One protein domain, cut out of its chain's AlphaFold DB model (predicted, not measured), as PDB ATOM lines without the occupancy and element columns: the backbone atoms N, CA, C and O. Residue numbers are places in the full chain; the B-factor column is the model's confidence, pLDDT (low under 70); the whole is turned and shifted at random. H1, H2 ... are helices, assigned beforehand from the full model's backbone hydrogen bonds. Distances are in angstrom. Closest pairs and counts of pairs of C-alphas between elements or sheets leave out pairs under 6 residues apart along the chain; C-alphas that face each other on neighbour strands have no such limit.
ATOM      1  N   GLN A 892     162.302-147.066 379.115       88.25
ATOM      2  CA  GLN A 892     162.185-146.505 377.770       88.25
ATOM      3  C   GLN A 892     162.381-147.605 376.701       88.25
ATOM      4  O   GLN A 892     161.644-147.668 375.722       88.25
ATOM      5  N   GLU A 893     163.280-148.567 376.946       86.31
ATOM      6  CA  GLU A 893     163.489-149.755 376.108       86.31
ATOM      7  C   GLU A 893     162.270-150.679 376.039       86.31
ATOM      8  O   GLU A 893     161.956-151.190 374.966       86.31
ATOM      9  N   THR A 894     161.561-150.888 377.153       84.25
ATOM     10  CA  THR A 894     160.335-151.696 377.155       84.25
ATOM     11  C   THR A 894     159.217-150.999 376.381       84.25
ATOM     12  O   THR A 894     158.508-151.661 375.629       84.25
ATOM     13  N   LEU A 895     159.082-149.673 376.481       87.56
ATOM     14  CA  LEU A 895     158.087-148.935 375.696       87.56
ATOM     15  C   LEU A 895     158.430-148.930 374.193       87.56
ATOM     16  O   LEU A 895     157.546-149.153 373.368       87.56
ATOM     17  N   ALA A 896     159.715-148.814 373.835       88.06
ATOM     18  CA  ALA A 896     160.192-149.006 372.460       88.06
ATOM     19  C   ALA A 896     159.867-150.413 371.925       88.06
ATOM     20  O   ALA A 896     159.455-150.568 370.774       88.06
ATOM     21  N   ALA A 897     160.002-151.439 372.773       86.56
ATOM     22  CA  ALA A 897     159.635-152.810 372.438       86.56
ATOM     23  C   ALA A 897     158.129-152.959 372.173       86.56
ATOM     24  O   ALA A 897     157.750-153.637 371.220       86.56
ATOM     25  N   ILE A 898     157.277-152.294 372.964       87.00
ATOM     26  CA  ILE A 898     155.822-152.265 372.745       87.00
ATOM     27  C   ILE A 898     155.495-151.567 371.419       87.00
ATOM     28  O   ILE A 898     154.717-152.105 370.633       87.00
ATOM     29  N   TYR A 899     156.114-150.422 371.114       91.31
ATOM     30  CA  TYR A 899     155.902-149.726 369.838       91.31
ATOM     31  C   TYR A 899     156.311-150.572 368.632       91.31
ATOM     32  O   TYR A 899     155.554-150.677 367.666       91.31
ATOM     33  N   ASN A 900     157.454-151.254 368.713       88.38
ATOM     34  CA  ASN A 900     157.873-152.188 367.673       88.38
ATOM     35  C   ASN A 900     156.912-153.384 367.550       88.38
ATOM     36  O   ASN A 900     156.530-153.765 366.446       88.38
ATOM     37  N   TYR A 901     156.457-153.944 368.674       86.19
ATOM     38  CA  TYR A 901     155.454-155.011 368.687       86.19
ATOM     39  C   TYR A 901     154.132-154.573 368.029       86.19
ATOM     40  O   TYR A 901     153.499-155.344 367.308       86.19
ATOM     41  N   MET A 902     153.752-153.306 368.207       88.56
ATOM     42  CA  MET A 902     152.608-152.675 367.545       88.56
ATOM     43  C   MET A 902     152.862-152.312 366.075       88.56
ATOM     44  O   MET A 902     151.935-151.853 365.408       88.56
ATOM     45  N   ARG A 903     154.072-152.567 365.558       89.62
ATOM     46  CA  ARG A 903     154.524-152.254 364.193       89.62
ATOM     47  C   ARG A 903     154.451-150.764 363.856       89.62
ATOM     48  O   ARG A 903     154.151-150.406 362.719       89.62
ATOM     49  N   ILE A 904     154.705-149.913 364.844       92.00
ATOM     50  CA  ILE A 904     154.835-148.470 364.635       92.00
ATOM     51  C   ILE A 904     156.072-148.210 363.771       92.00
ATOM     52  O   ILE A 904     157.076-148.915 363.910       92.00
ATOM     53  N   ASP A 905     155.986-147.238 362.858       92.12
ATOM     54  CA  ASP A 905     157.084-146.925 361.945       92.12
ATOM     55  C   ASP A 905     158.357-146.632 362.761       92.12
ATOM     56  O   ASP A 905     158.324-145.786 363.665       92.12
ATOM     57  N   PRO A 906     159.487-147.307 362.470       91.50
ATOM     58  CA  PRO A 906     160.756-147.026 363.124       91.50
ATOM     59  C   PRO A 906     161.104-145.533 363.156       91.50
ATOM     60  O   PRO A 906     161.680-145.088 364.142       91.50
ATOM     61  N   LYS A 907     160.714-144.738 362.148       93.88
ATOM     62  CA  LYS A 907     160.899-143.275 362.119       93.88
ATOM     63  C   LYS A 907     160.263-142.576 363.315       93.88
ATOM     64  O   LYS A 907     160.914-141.743 363.938       93.88
ATOM     65  N   GLU A 908     159.033-142.940 363.667       93.62
ATOM     66  CA  GLU A 908     158.335-142.357 364.815       93.62
ATOM     67  C   GLU A 908     158.955-142.820 366.140       93.62
ATOM     68  O   GLU A 908     159.109-142.020 367.063       93.62
ATOM     69  N   ILE A 909     159.378-144.088 366.229       93.88
ATOM     70  CA  ILE A 909     160.057-144.624 367.422       93.88
ATOM     71  C   ILE A 909     161.401-143.914 367.640       93.88
ATOM     72  O   ILE A 909     161.738-143.567 368.773       93.88
ATOM     73  N   VAL A 910     162.164-143.675 366.569       94.00
ATOM     74  CA  VAL A 910     163.416-142.908 366.623       94.00
ATOM     75  C   VAL A 910     163.150-141.458 367.027       94.00
ATOM     76  O   VAL A 910     163.895-140.931 367.851       94.00
ATOM     77  N   ASP A 911     162.094-140.822 366.507       93.75
ATOM     78  CA  ASP A 911     161.732-139.448 366.879       93.75
ATOM     79  C   ASP A 911     161.402-139.342 368.376       93.75
ATOM     80  O   ASP A 911     161.929-138.474 369.069       93.75
ATOM     81  N   VAL A 912     160.624-140.284 368.926       94.31
ATOM     82  CA  VAL A 912     160.380-140.380 370.377       94.31
ATOM     83  C   VAL A 912     161.675-140.598 371.150       94.31
ATOM     84  O   VAL A 912     161.938-139.894 372.124       94.31
ATOM     85  N   ALA A 913     162.494-141.561 370.732       93.56
ATOM     86  CA  ALA A 913     163.714-141.897 371.448       93.56
ATOM     87  C   ALA A 913     164.710-140.733 371.464       93.56
ATOM     88  O   ALA A 913     165.369-140.507 372.474       93.56
ATOM     89  N   LYS A 914     164.774-139.958 370.378       93.56
ATOM     90  CA  LYS A 914     165.580-138.742 370.283       93.56
ATOM     91  C   LYS A 914     165.007-137.604 371.127       93.56
ATOM     92  O   LYS A 914     165.755-136.967 371.855       93.56
ATOM     93  N   VAL A 915     163.711-137.314 370.997       92.19
ATOM     94  CA  VAL A 915     163.103-136.080 371.527       92.19
ATOM     95  C   VAL A 915     162.608-136.232 372.965       92.19
ATOM     96  O   VAL A 915     162.749-135.305 373.750       92.19
ATOM     97  N   ILE A 916     162.015-137.374 373.317       93.44
ATOM     98  CA  ILE A 916     161.406-137.610 374.637       93.44
ATOM     99  C   ILE A 916     162.362-138.342 375.578       93.44
ATOM    100  O   ILE A 916     162.379-138.065 376.775       93.44
ATOM    101  N   TRP A 917     163.138-139.301 375.066       93.50
ATOM    102  CA  TRP A 917     164.086-140.076 375.881       93.50
ATOM    103  C   TRP A 917     165.529-139.576 375.799       93.50
ATOM    104  O   TRP A 917     166.369-140.067 376.551       93.50
ATOM    105  N   GLU A 918     165.807-138.616 374.910       93.38
ATOM    106  CA  GLU A 918     167.130-138.007 374.700       93.38
ATOM    107  C   GLU A 918     168.240-139.032 374.404       93.38
ATOM    108  O   GLU A 918     169.405-138.875 374.776       93.38
ATOM    109  N   TRP A 919     167.891-140.124 373.726       94.44
ATOM    110  CA  TRP A 919     168.846-141.156 373.357       94.44
ATOM    111  C   TRP A 919     169.757-140.717 372.214       94.44
ATOM    112  O   TRP A 919     169.348-140.082 371.240       94.44
ATOM    113  N   THR A 920     171.007-141.162 372.295       93.56
ATOM    114  CA  THR A 920     171.982-141.037 371.209       93.56
ATOM    115  C   THR A 920     171.638-141.980 370.051       93.56
ATOM    116  O   THR A 920     171.050-143.044 370.262       93.56
ATOM    117  N   ALA A 921     172.068-141.650 368.825       91.38
ATOM    118  CA  ALA A 921     171.863-142.508 367.650       91.38
ATOM    119  C   ALA A 921     172.393-143.937 367.868       91.38
ATOM    120  O   ALA A 921     171.759-144.907 367.457       91.38
ATOM    121  N   GLU A 922     173.527-144.079 368.567       91.25
ATOM    122  CA  GLU A 922     174.097-145.380 368.936       91.25
ATOM    123  C   GLU A 922     173.164-146.187 369.839       91.25
ATOM    124  O   GLU A 922     172.941-147.376 369.597       91.25
ATOM    125  N   LYS A 923     172.605-145.545 370.874       91.12
ATOM    126  CA  LYS A 923     171.671-146.187 371.801       91.12
ATOM    127  C   LYS A 923     170.388-146.596 371.080       91.12
ATOM    128  O   LYS A 923     169.957-147.735 371.245       91.12
ATOM    129  N   ILE A 924     169.836-145.716 370.245       93.06
ATOM    130  CA  ILE A 924     168.652-145.993 369.422       93.06
ATOM    131  C   ILE A 924     168.913-147.175 368.488       93.06
ATOM    132  O   ILE A 924     168.167-148.152 368.516       93.06
ATOM    133  N   GLY A 925     169.998-147.129 367.710       89.75
ATOM    134  CA  GLY A 925     170.351-148.191 366.771       89.75
ATOM    135  C   GLY A 925     170.536-149.538 367.465       89.75
ATOM    136  O   GLY A 925     169.986-150.545 367.025       89.75
ATOM    137  N   THR A 926     171.227-149.545 368.608       88.38
ATOM    138  CA  THR A 926     171.417-150.745 369.437       88.38
ATOM    139  C   THR A 926     170.080-151.319 369.913       88.38
ATOM    140  O   THR A 926     169.848-152.519 369.782       88.38
ATOM    141  N   VAL A 927     169.191-150.483 370.461       89.12
ATOM    142  CA  VAL A 927     167.888-150.926 370.985       89.12
ATOM    143  C   VAL A 927     166.988-151.447 369.863       89.12
ATOM    144  O   VAL A 927     166.446-152.538 369.993       89.12
ATOM    145  N   LEU A 928     166.870-150.736 368.738       90.19
ATOM    146  CA  LEU A 928     166.022-151.166 367.619       90.19
ATOM    147  C   LEU A 928     166.547-152.438 366.934       90.19
ATOM    148  O   LEU A 928     165.752-153.294 366.546       90.19
ATOM    149  N   ALA A 929     167.870-152.618 366.859       86.81
ATOM    150  CA  ALA A 929     168.474-153.855 366.366       86.81
ATOM    151  C   ALA A 929     168.177-155.045 367.294       86.81
ATOM    152  O   ALA A 929     167.860-156.134 366.817       86.81
ATOM    153  N   LYS A 930     168.195-154.830 368.621       87.12
ATOM    154  CA  LYS A 930     167.785-155.834 369.625       87.12
ATOM    155  C   LYS A 930     166.301-156.191 369.535       87.12
ATOM    156  O   LYS A 930     165.911-157.277 369.946       87.12
ATOM    157  N   LEU A 931     165.482-155.301 368.977       86.38
ATOM    158  CA  LEU A 931     164.068-155.533 368.678       86.38
ATOM    159  C   LEU A 931     163.837-156.140 367.279       86.38
ATOM    160  O   LEU A 931     162.693-156.251 366.842       86.38
ATOM    161  N   HIS A 932     164.909-156.561 366.597       86.19
ATOM    162  CA  HIS A 932     164.896-157.194 365.276       86.19
ATOM    163  C   HIS A 932     164.335-156.318 364.144       86.19
ATOM    164  O   HIS A 932     163.818-156.835 363.153       86.19
ATOM    165  N   ILE A 933     164.460-154.995 364.258       88.50
ATOM    166  CA  ILE A 933     164.172-154.092 363.139       88.50
ATOM    167  C   ILE A 933     165.324-154.179 362.133       88.50
ATOM    168  O   ILE A 933     166.496-154.183 362.507       88.50
ATOM    169  N   GLU A 934     164.995-154.268 360.843       89.75
ATOM    170  CA  GLU A 934     165.997-154.380 359.781       89.75
ATOM    171  C   GLU A 934     166.954-153.174 359.786       89.75
ATOM    172  O   GLU A 934     166.524-152.020 359.852       89.75
ATOM    173  N   THR A 935     168.262-153.433 359.672       86.12
ATOM    174  CA  THR A 935     169.323-152.414 359.752       86.12
ATOM    175  C   THR A 935     169.099-151.234 358.806       86.12
ATOM    176  O   THR A 935     169.287-150.086 359.197       86.12
ATOM    177  N   ASN A 936     168.665-151.493 357.572       89.31
ATOM    178  CA  ASN A 936     168.346-150.452 356.592       89.31
ATOM    179  C   ASN A 936     167.207-149.531 357.067       89.31
ATOM    180  O   ASN A 936     167.326-148.320 356.915       89.31
ATOM    181  N   LYS A 937     166.146-150.071 357.687       92.19
ATOM    182  CA  LYS A 937     165.032-149.284 358.244       92.19
ATOM    183  C   LYS A 937     165.469-148.451 359.449       92.19
ATOM    184  O   LYS A 937     165.030-147.315 359.588       92.19
ATOM    185  N   ILE A 938     166.361-148.983 360.292       91.44
ATOM    186  CA  ILE A 938     166.930-148.244 361.431       91.44
ATOM    187  C   ILE A 938     167.771-147.058 360.940       91.44
ATOM    188  O   ILE A 938     167.601-145.940 361.420       91.44
ATOM    189  N   LEU A 939     168.671-147.291 359.981       89.75
ATOM    190  CA  LEU A 939     169.534-146.241 359.435       89.75
ATOM    191  C   LEU A 939     168.729-145.178 358.672       89.75
ATOM    192  O   LEU A 939     169.004-143.989 358.830       89.75
ATOM    193  N   ASP A 940     167.706-145.590 357.912       92.75
ATOM    194  CA  ASP A 940     166.758-144.669 357.272       92.75
ATOM    195  C   ASP A 940     166.025-143.809 358.314       92.75
ATOM    196  O   ASP A 940     165.947-142.592 358.170       92.75
ATOM    197  N   ALA A 941     165.565-144.406 359.418       93.00
ATOM    198  CA  ALA A 941     164.899-143.683 360.500       93.00
ATOM    199  C   ALA A 941     165.818-142.690 361.241       93.00
ATOM    200  O   ALA A 941     165.403-141.564 361.532       93.00
ATOM    201  N   LEU A 942     167.077-143.057 361.509       91.25
ATOM    202  CA  LEU A 942     168.074-142.159 362.113       91.25
ATOM    203  C   LEU A 942     168.416-140.974 361.198       91.25
ATOM    204  O   LEU A 942     168.549-139.843 361.667       91.25
ATOM    205  N   SER A 943     168.517-141.225 359.891       90.94
ATOM    206  CA  SER A 943     168.708-140.178 358.884       90.94
ATOM    207  C   SER A 943     167.500-139.241 358.822       90.94
ATOM    208  O   SER A 943     167.642-138.024 358.930       90.94
ATOM    209  N   HIS A 944     166.293-139.809 358.744       90.31
ATOM    210  CA  HIS A 944     165.041-139.061 358.633       90.31
ATOM    211  C   HIS A 944     164.777-138.134 359.829       90.31
ATOM    212  O   HIS A 944     164.224-137.051 359.667       90.31
ATOM    213  N   THR A 945     165.207-138.530 361.025       86.31
ATOM    214  CA  THR A 945     165.044-137.750 362.263       86.31
ATOM    215  C   THR A 945     166.173-136.741 362.499       86.31
ATOM    216  O   THR A 945     166.190-136.052 363.522       86.31
ATOM    217  N   GLY A 946     167.116-136.609 361.558       87.06
ATOM    218  CA  GLY A 946     168.133-135.559 361.552       87.06
ATOM    219  C   GLY A 946     169.275-135.779 362.545       87.06
ATOM    220  O   GLY A 946     169.713-134.824 363.187       87.06
ATOM    221  N   PHE A 947     169.718-137.022 362.754       91.31
ATOM    222  CA  PHE A 947     171.031-137.277 363.366       91.31
ATOM    223  C   PHE A 947     172.161-136.950 362.378       91.31
ATOM    224  O   PHE A 947     171.971-137.007 361.163       91.31
ATOM    225  N   SER A 948     173.343-136.589 362.888       89.44
ATOM    226  CA  SER A 948     174.486-136.280 362.026       89.44
ATOM    227  C   SER A 948     174.989-137.538 361.302       89.44
ATOM    228  O   SER A 948     174.838-138.657 361.796       89.44
ATOM    229  N   GLY A 949     175.621-137.375 360.134       84.88
ATOM    230  CA  GLY A 949     176.182-138.507 359.383       84.88
ATOM    231  C   GLY A 949     177.215-139.310 360.186       84.88
ATOM    232  O   GLY A 949     177.292-140.530 360.043       84.88
ATOM    233  N   GLU A 950     177.950-138.643 361.081       85.69
ATOM    234  CA  GLU A 950     178.907-139.289 361.981       85.69
ATOM    235  C   GLU A 950     178.199-140.149 363.039       85.69
ATOM    236  O   GLU A 950     178.567-141.307 363.245       85.69
ATOM    237  N   ASP A 951     177.129-139.634 363.649       88.94
ATOM    238  CA  ASP A 951     176.331-140.378 364.629       88.94
ATOM    239  C   ASP A 951     175.662-141.609 364.001       88.94
ATOM    240  O   ASP A 951     175.621-142.680 364.612       88.94
ATOM    241  N   ILE A 952     175.185-141.491 362.756       88.69
ATOM    242  CA  ILE A 952     174.589-142.605 362.003       88.69
ATOM    243  C   ILE A 952     175.645-143.670 361.688       88.69
ATOM    244  O   ILE A 952     175.366-144.864 361.810       88.69
ATOM    245  N   GLN A 953     176.869-143.271 361.326       87.69
ATOM    246  CA  GLN A 953     177.959-144.215 361.069       87.69
ATOM    247  C   GLN A 953     178.337-144.992 362.337       87.69
ATOM    248  O   GLN A 953     178.477-146.219 362.290       87.69
ATOM    249  N   ARG A 954     178.439-144.307 363.484       86.50
ATOM    250  CA  ARG A 954     178.692-144.956 364.780       86.50
ATOM    251  C   ARG A 954     177.554-145.900 365.168       86.50
ATOM    252  O   ARG A 954     177.810-147.036 365.575       86.50
ATOM    253  N   ALA A 955     176.304-145.479 364.967       88.25
ATOM    254  CA  ALA A 955     175.136-146.325 365.189       88.25
ATOM    255  C   ALA A 955     175.141-147.571 364.288       88.25
ATOM    256  O   ALA A 955     174.899-148.670 364.780       88.25
ATOM    257  N   SER A 956     175.492-147.432 363.004       87.56
ATOM    258  CA  SER A 956     175.613-148.542 362.046       87.56
ATOM    259  C   SER A 956     176.585-149.617 362.531       87.56
ATOM    260  O   SER A 956     176.244-150.801 362.561       87.56
ATOM    261  N   GLN A 957     177.760-149.210 363.020       84.56
ATOM    262  CA  GLN A 957     178.746-150.150 363.554       84.56
ATOM    263  C   GLN A 957     178.221-150.900 364.788       84.56
ATOM    264  O   GLN A 957     178.434-152.106 364.925       84.56
ATOM    265  N   LYS A 958     177.504-150.207 365.684       84.62
ATOM    266  CA  LYS A 958     176.865-150.827 366.854       84.62
ATOM    267  C   LYS A 958     175.752-151.798 366.455       84.62
ATOM    268  O   LYS A 958     175.683-152.884 367.025       84.62
ATOM    269  N   ILE A 959     174.938-151.458 365.455       85.62
ATOM    270  CA  ILE A 959     173.884-152.337 364.926       85.62
ATOM    271  C   ILE A 959     174.487-153.636 364.377       85.62
ATOM    272  O   ILE A 959     174.001-154.713 364.711       85.62
ATOM    273  N   VAL A 960     175.577-153.558 363.599       83.12
ATOM    274  CA  VAL A 960     176.285-154.744 363.075       83.12
ATOM    275  C   VAL A 960     176.723-155.674 364.206       83.12
ATOM    276  O   VAL A 960     176.545-156.889 364.103       83.12
ATOM    277  N   ASN A 961     177.234-155.123 365.310       80.00
ATOM    278  CA  ASN A 961     177.644-155.918 366.470       80.00
ATOM    279  C   ASN A 961     176.451-156.630 367.134       80.00
ATOM    280  O   ASN A 961     176.559-157.793 367.515       80.00
ATOM    281  N   VAL A 962     175.302-155.964 367.245       78.94
ATOM    282  CA  VAL A 962     174.080-156.580 367.788       78.94
ATOM    283  C   VAL A 962     173.573-157.697 366.867       78.94
ATOM    284  O   VAL A 962     173.332-158.807 367.332       78.94
ATOM    285  N   VAL A 963     173.459-157.440 365.558       77.06
ATOM    286  CA  VAL A 963     172.928-158.405 364.572       77.06
ATOM    287  C   VAL A 963     173.832-159.633 364.418       77.06
ATOM    288  O   VAL A 963     173.337-160.741 364.224       77.06
ATOM    289  N   SER A 964     175.152-159.464 364.546       77.62
ATOM    290  CA  SER A 964     176.130-160.566 364.526       77.62
ATOM    291  C   SER A 964     176.197-161.376 365.831       77.62
ATOM    292  O   SER A 964     176.964-162.332 365.910       77.62
ATOM    293  N   GLY A 965     175.383-161.033 366.839       66.81
ATOM    294  CA  GLY A 965     175.270-161.778 368.096       66.81
ATOM    295  C   GLY A 965     176.333-161.439 369.147       66.81
ATOM    296  O   GLY A 965     176.505-162.197 370.096       66.81
ATOM    297  N   ILE A 966     177.045-160.315 369.004       66.44
ATOM    298  CA  ILE A 966     178.111-159.889 369.931       66.44
ATOM    299  C   ILE A 966     177.531-159.218 371.198       66.44
ATOM    300  O   ILE A 966     178.170-159.229 372.247       66.44
ATOM    301  N   ASP A 967     176.304-158.679 371.145       62.84
ATOM    302  CA  ASP A 967     175.605-158.049 372.282       62.84
ATOM    303  C   ASP A 967     174.153-158.569 372.396       62.84
ATOM    304  O   ASP A 967     173.255-158.101 371.696       62.84
ATOM    305  N   VAL A 968     173.929-159.565 373.270       60.19
ATOM    306  CA  VAL A 968     172.714-160.422 373.300       60.19
ATOM    307  C   VAL A 968     171.803-160.157 374.510       60.19
ATOM    308  O   VAL A 968     171.071-161.032 374.968       60.19
ATOM    309  N   THR A 969     171.814-158.952 375.077       63.28
ATOM    310  CA  THR A 969     170.829-158.624 376.125       63.28
ATOM    311  C   THR A 969     169.437-158.471 375.507       63.28
ATOM    312  O   THR A 969     169.125-157.448 374.903       63.28
ATOM    313  N   ALA A 970     168.602-159.504 375.640       62.09
ATOM    314  CA  ALA A 970     167.227-159.491 375.151       62.09
ATOM    315  C   ALA A 970     166.391-158.445 375.907       62.09
ATOM    316  O   ALA A 970     166.359-158.427 377.139       62.09
ATOM    317  N   ILE A 971     165.696-157.577 375.169       66.44
ATOM    318  CA  ILE A 971     164.772-156.599 375.748       66.44
ATOM    319  C   ILE A 971     163.438-157.309 375.985       66.44
ATOM    320  O   ILE A 971     162.783-157.749 375.042       66.44
ATOM    321  N   SER A 972     163.046-157.448 377.251       64.69
ATOM    322  CA  SER A 972     161.784-158.088 377.623       64.69
ATOM    323  C   SER A 972     160.649-157.072 377.679       64.69
ATOM    324  O   SER A 972     160.755-156.028 378.328       64.69
ATOM    325  N   VAL A 973     159.525-157.424 377.056       61.81
ATOM    326  CA  VAL A 973     158.273-156.664 377.164       61.81
ATOM    327  C   VAL A 973     157.573-156.932 378.510       61.81
ATOM    328  O   VAL A 973     156.695-156.184 378.909       61.81
ATOM    329  N   ASN A 974     157.984-157.961 379.262       61.25
ATOM    330  CA  ASN A 974     157.249-158.449 380.439       61.25
ATOM    331  C   ASN A 974     157.598-157.739 381.767       61.25
ATOM    332  O   ASN A 974     156.959-158.011 382.779       61.25
ATOM    333  N   ASN A 975     158.579-156.828 381.789       61.56
ATOM    334  CA  ASN A 975     159.021-156.116 383.002       61.56
ATOM    335  C   ASN A 975     158.322-154.754 383.154       61.56
ATOM    336  O   ASN A 975     158.952-153.705 383.023       61.56
ATOM    337  N   ILE A 976     157.014-154.761 383.414       63.84
ATOM    338  CA  ILE A 976     156.200-153.544 383.553       63.84
ATOM    339  C   ILE A 976     155.577-153.515 384.949       63.84
ATOM    340  O   ILE A 976     155.124-154.543 385.446       63.84
ATOM    341  N   THR A 977     155.534-152.340 385.581       65.38
ATOM    342  CA  THR A 977     154.775-152.132 386.824       65.38
ATOM    343  C   THR A 977     153.967-150.843 386.760       65.38
ATOM    344  O   THR A 977     154.351-149.875 386.104       65.38
ATOM    345  N   ASP A 978     152.837-150.812 387.452       62.91
ATOM    346  CA  ASP A 978     151.981-149.632 387.516       62.91
ATOM    347  C   ASP A 978     152.644-148.484 388.289       62.91
ATOM    348  O   ASP A 978     153.319-148.701 389.301       62.91
ATOM    349  N   ARG A 979     152.431-147.231 387.847       63.91
ATOM    350  CA  ARG A 979     152.940-146.055 388.581       63.91
ATOM    351  C   ARG A 979     152.315-145.888 389.954       63.91
ATOM    352  O   ARG A 979     152.996-145.436 390.873       63.91
ATOM    353  N   ILE A 980     151.064-146.305 390.078       54.91
ATOM    354  CA  ILE A 980     150.240-146.192 391.269       54.91
ATOM    355  C   ILE A 980     149.506-147.529 391.388       54.91
ATOM    356  O   ILE A 980     148.832-147.932 390.436       54.91
ATOM    357  N   ARG A 981     149.691-148.245 392.508       52.09
ATOM    358  CA  ARG A 981     148.767-149.327 392.882       52.09
ATOM    359  C   ARG A 981     147.442-148.653 393.222       52.09
ATOM    360  O   ARG A 981     147.467-147.703 393.999       52.09
ATOM    361  N   PHE A 982     146.368-149.113 392.585       45.62
ATOM    362  CA  PHE A 982     144.997-148.710 392.894       45.62
ATOM    363  C   PHE A 982     144.710-148.744 394.394       45.62
ATOM    364  O   PHE A 982     145.217-149.683 395.058       45.62
TER     365      PHE A 982
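This is residues 892 to 982 of the 982 residues of the protein "LamG domain-containing protein" of Bacillus thuringiensis HD-771 (UniProt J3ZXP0). Three helices, H3, H4 and H5, stand side by side as an up-and-down bundle, each running against the one before it in the chain; H2 crosses H3 and H4 at an angle, and H1 lies beside H2, away from H5. H3 is nearest the middle of this cluster, and a long tail after H5 ends in residues 977 to 982, which stick out. The printed part has 91 residues with five named helices, in the order H1, H2, H3, H4, H5, and no named strand; the class is all helix. It is compact, with a radius of gyration of the C-alphas of 13.2 A, yet the outline is elongated, 47 by 28 by 20 A, with the tail making the length.

H5, residues 949 to 963, is the longest helix and touches H3, residues 921 to 930, at a shallow tilt of 24 degrees, the same way; the closest C-alphas are those of Glu 922 and Ala 955, 4.0 A apart. H4, residues 935 to 944, forms a hairpin with H5, at a shallow tilt of 23 degrees, opposite ways, and the closest C-alphas are those of Leu 942 and Ile 952, at 6.5 A. H3 and H4 are also a hairpin, with a shallow tilt of 33 degrees, only just short of steep; the C-alphas of Gly 925 and Ile 938 come closest, at 6.3 A. H2, residues 906 to 915, touches H4 at a steep tilt of 51 degrees, the C-alphas of Lys 907 and Ala 941 being closest at 4.3 A. H2 and H3 form a hairpin at a steep tilt of 43 degrees, closest at the C-alphas of Val 910 and Ile 924, 6.7 A apart. H1, residues 892 to 901, makes a hairpin with H2 at a shallow tilt of 17 degrees, opposite ways, closest at the C-alphas of Ala 896 and Ile 909, 6.7 A apart. H1 and H3 are close but not clearly touching, and H1 is apart from H4 and H5, as H2 is from H5. The helix packing is mostly aligned, but only just: 4 of 6 touching pairs are at a shallow tilt. In H1, H2, H3, H4 and H5 every O i to N i+4 pair is within hydrogen-bond range.

H5 is 20.8 A from first to last C-alpha, from Gly 949 at (176.182, -138.507, 359.383) to Val 963 at (172.928, -158.405, 364.572). H1, H3 and H4 each measure 14.1 A and H2 14.0 A. H1 begins with C-alpha 892 at (162.185, -146.505, 377.770).

The C-alphas of Gly 949 and Phe 982 are the two farthest apart, at 46.9 A. The printed part has no cut, and the four links between helices are tight. Residues 964 to 982 hold no named element and lead to Phe 982, the chain's last residue. The mean pLDDT of the printed part is 83.6, and residues 965 to 982 are under 70.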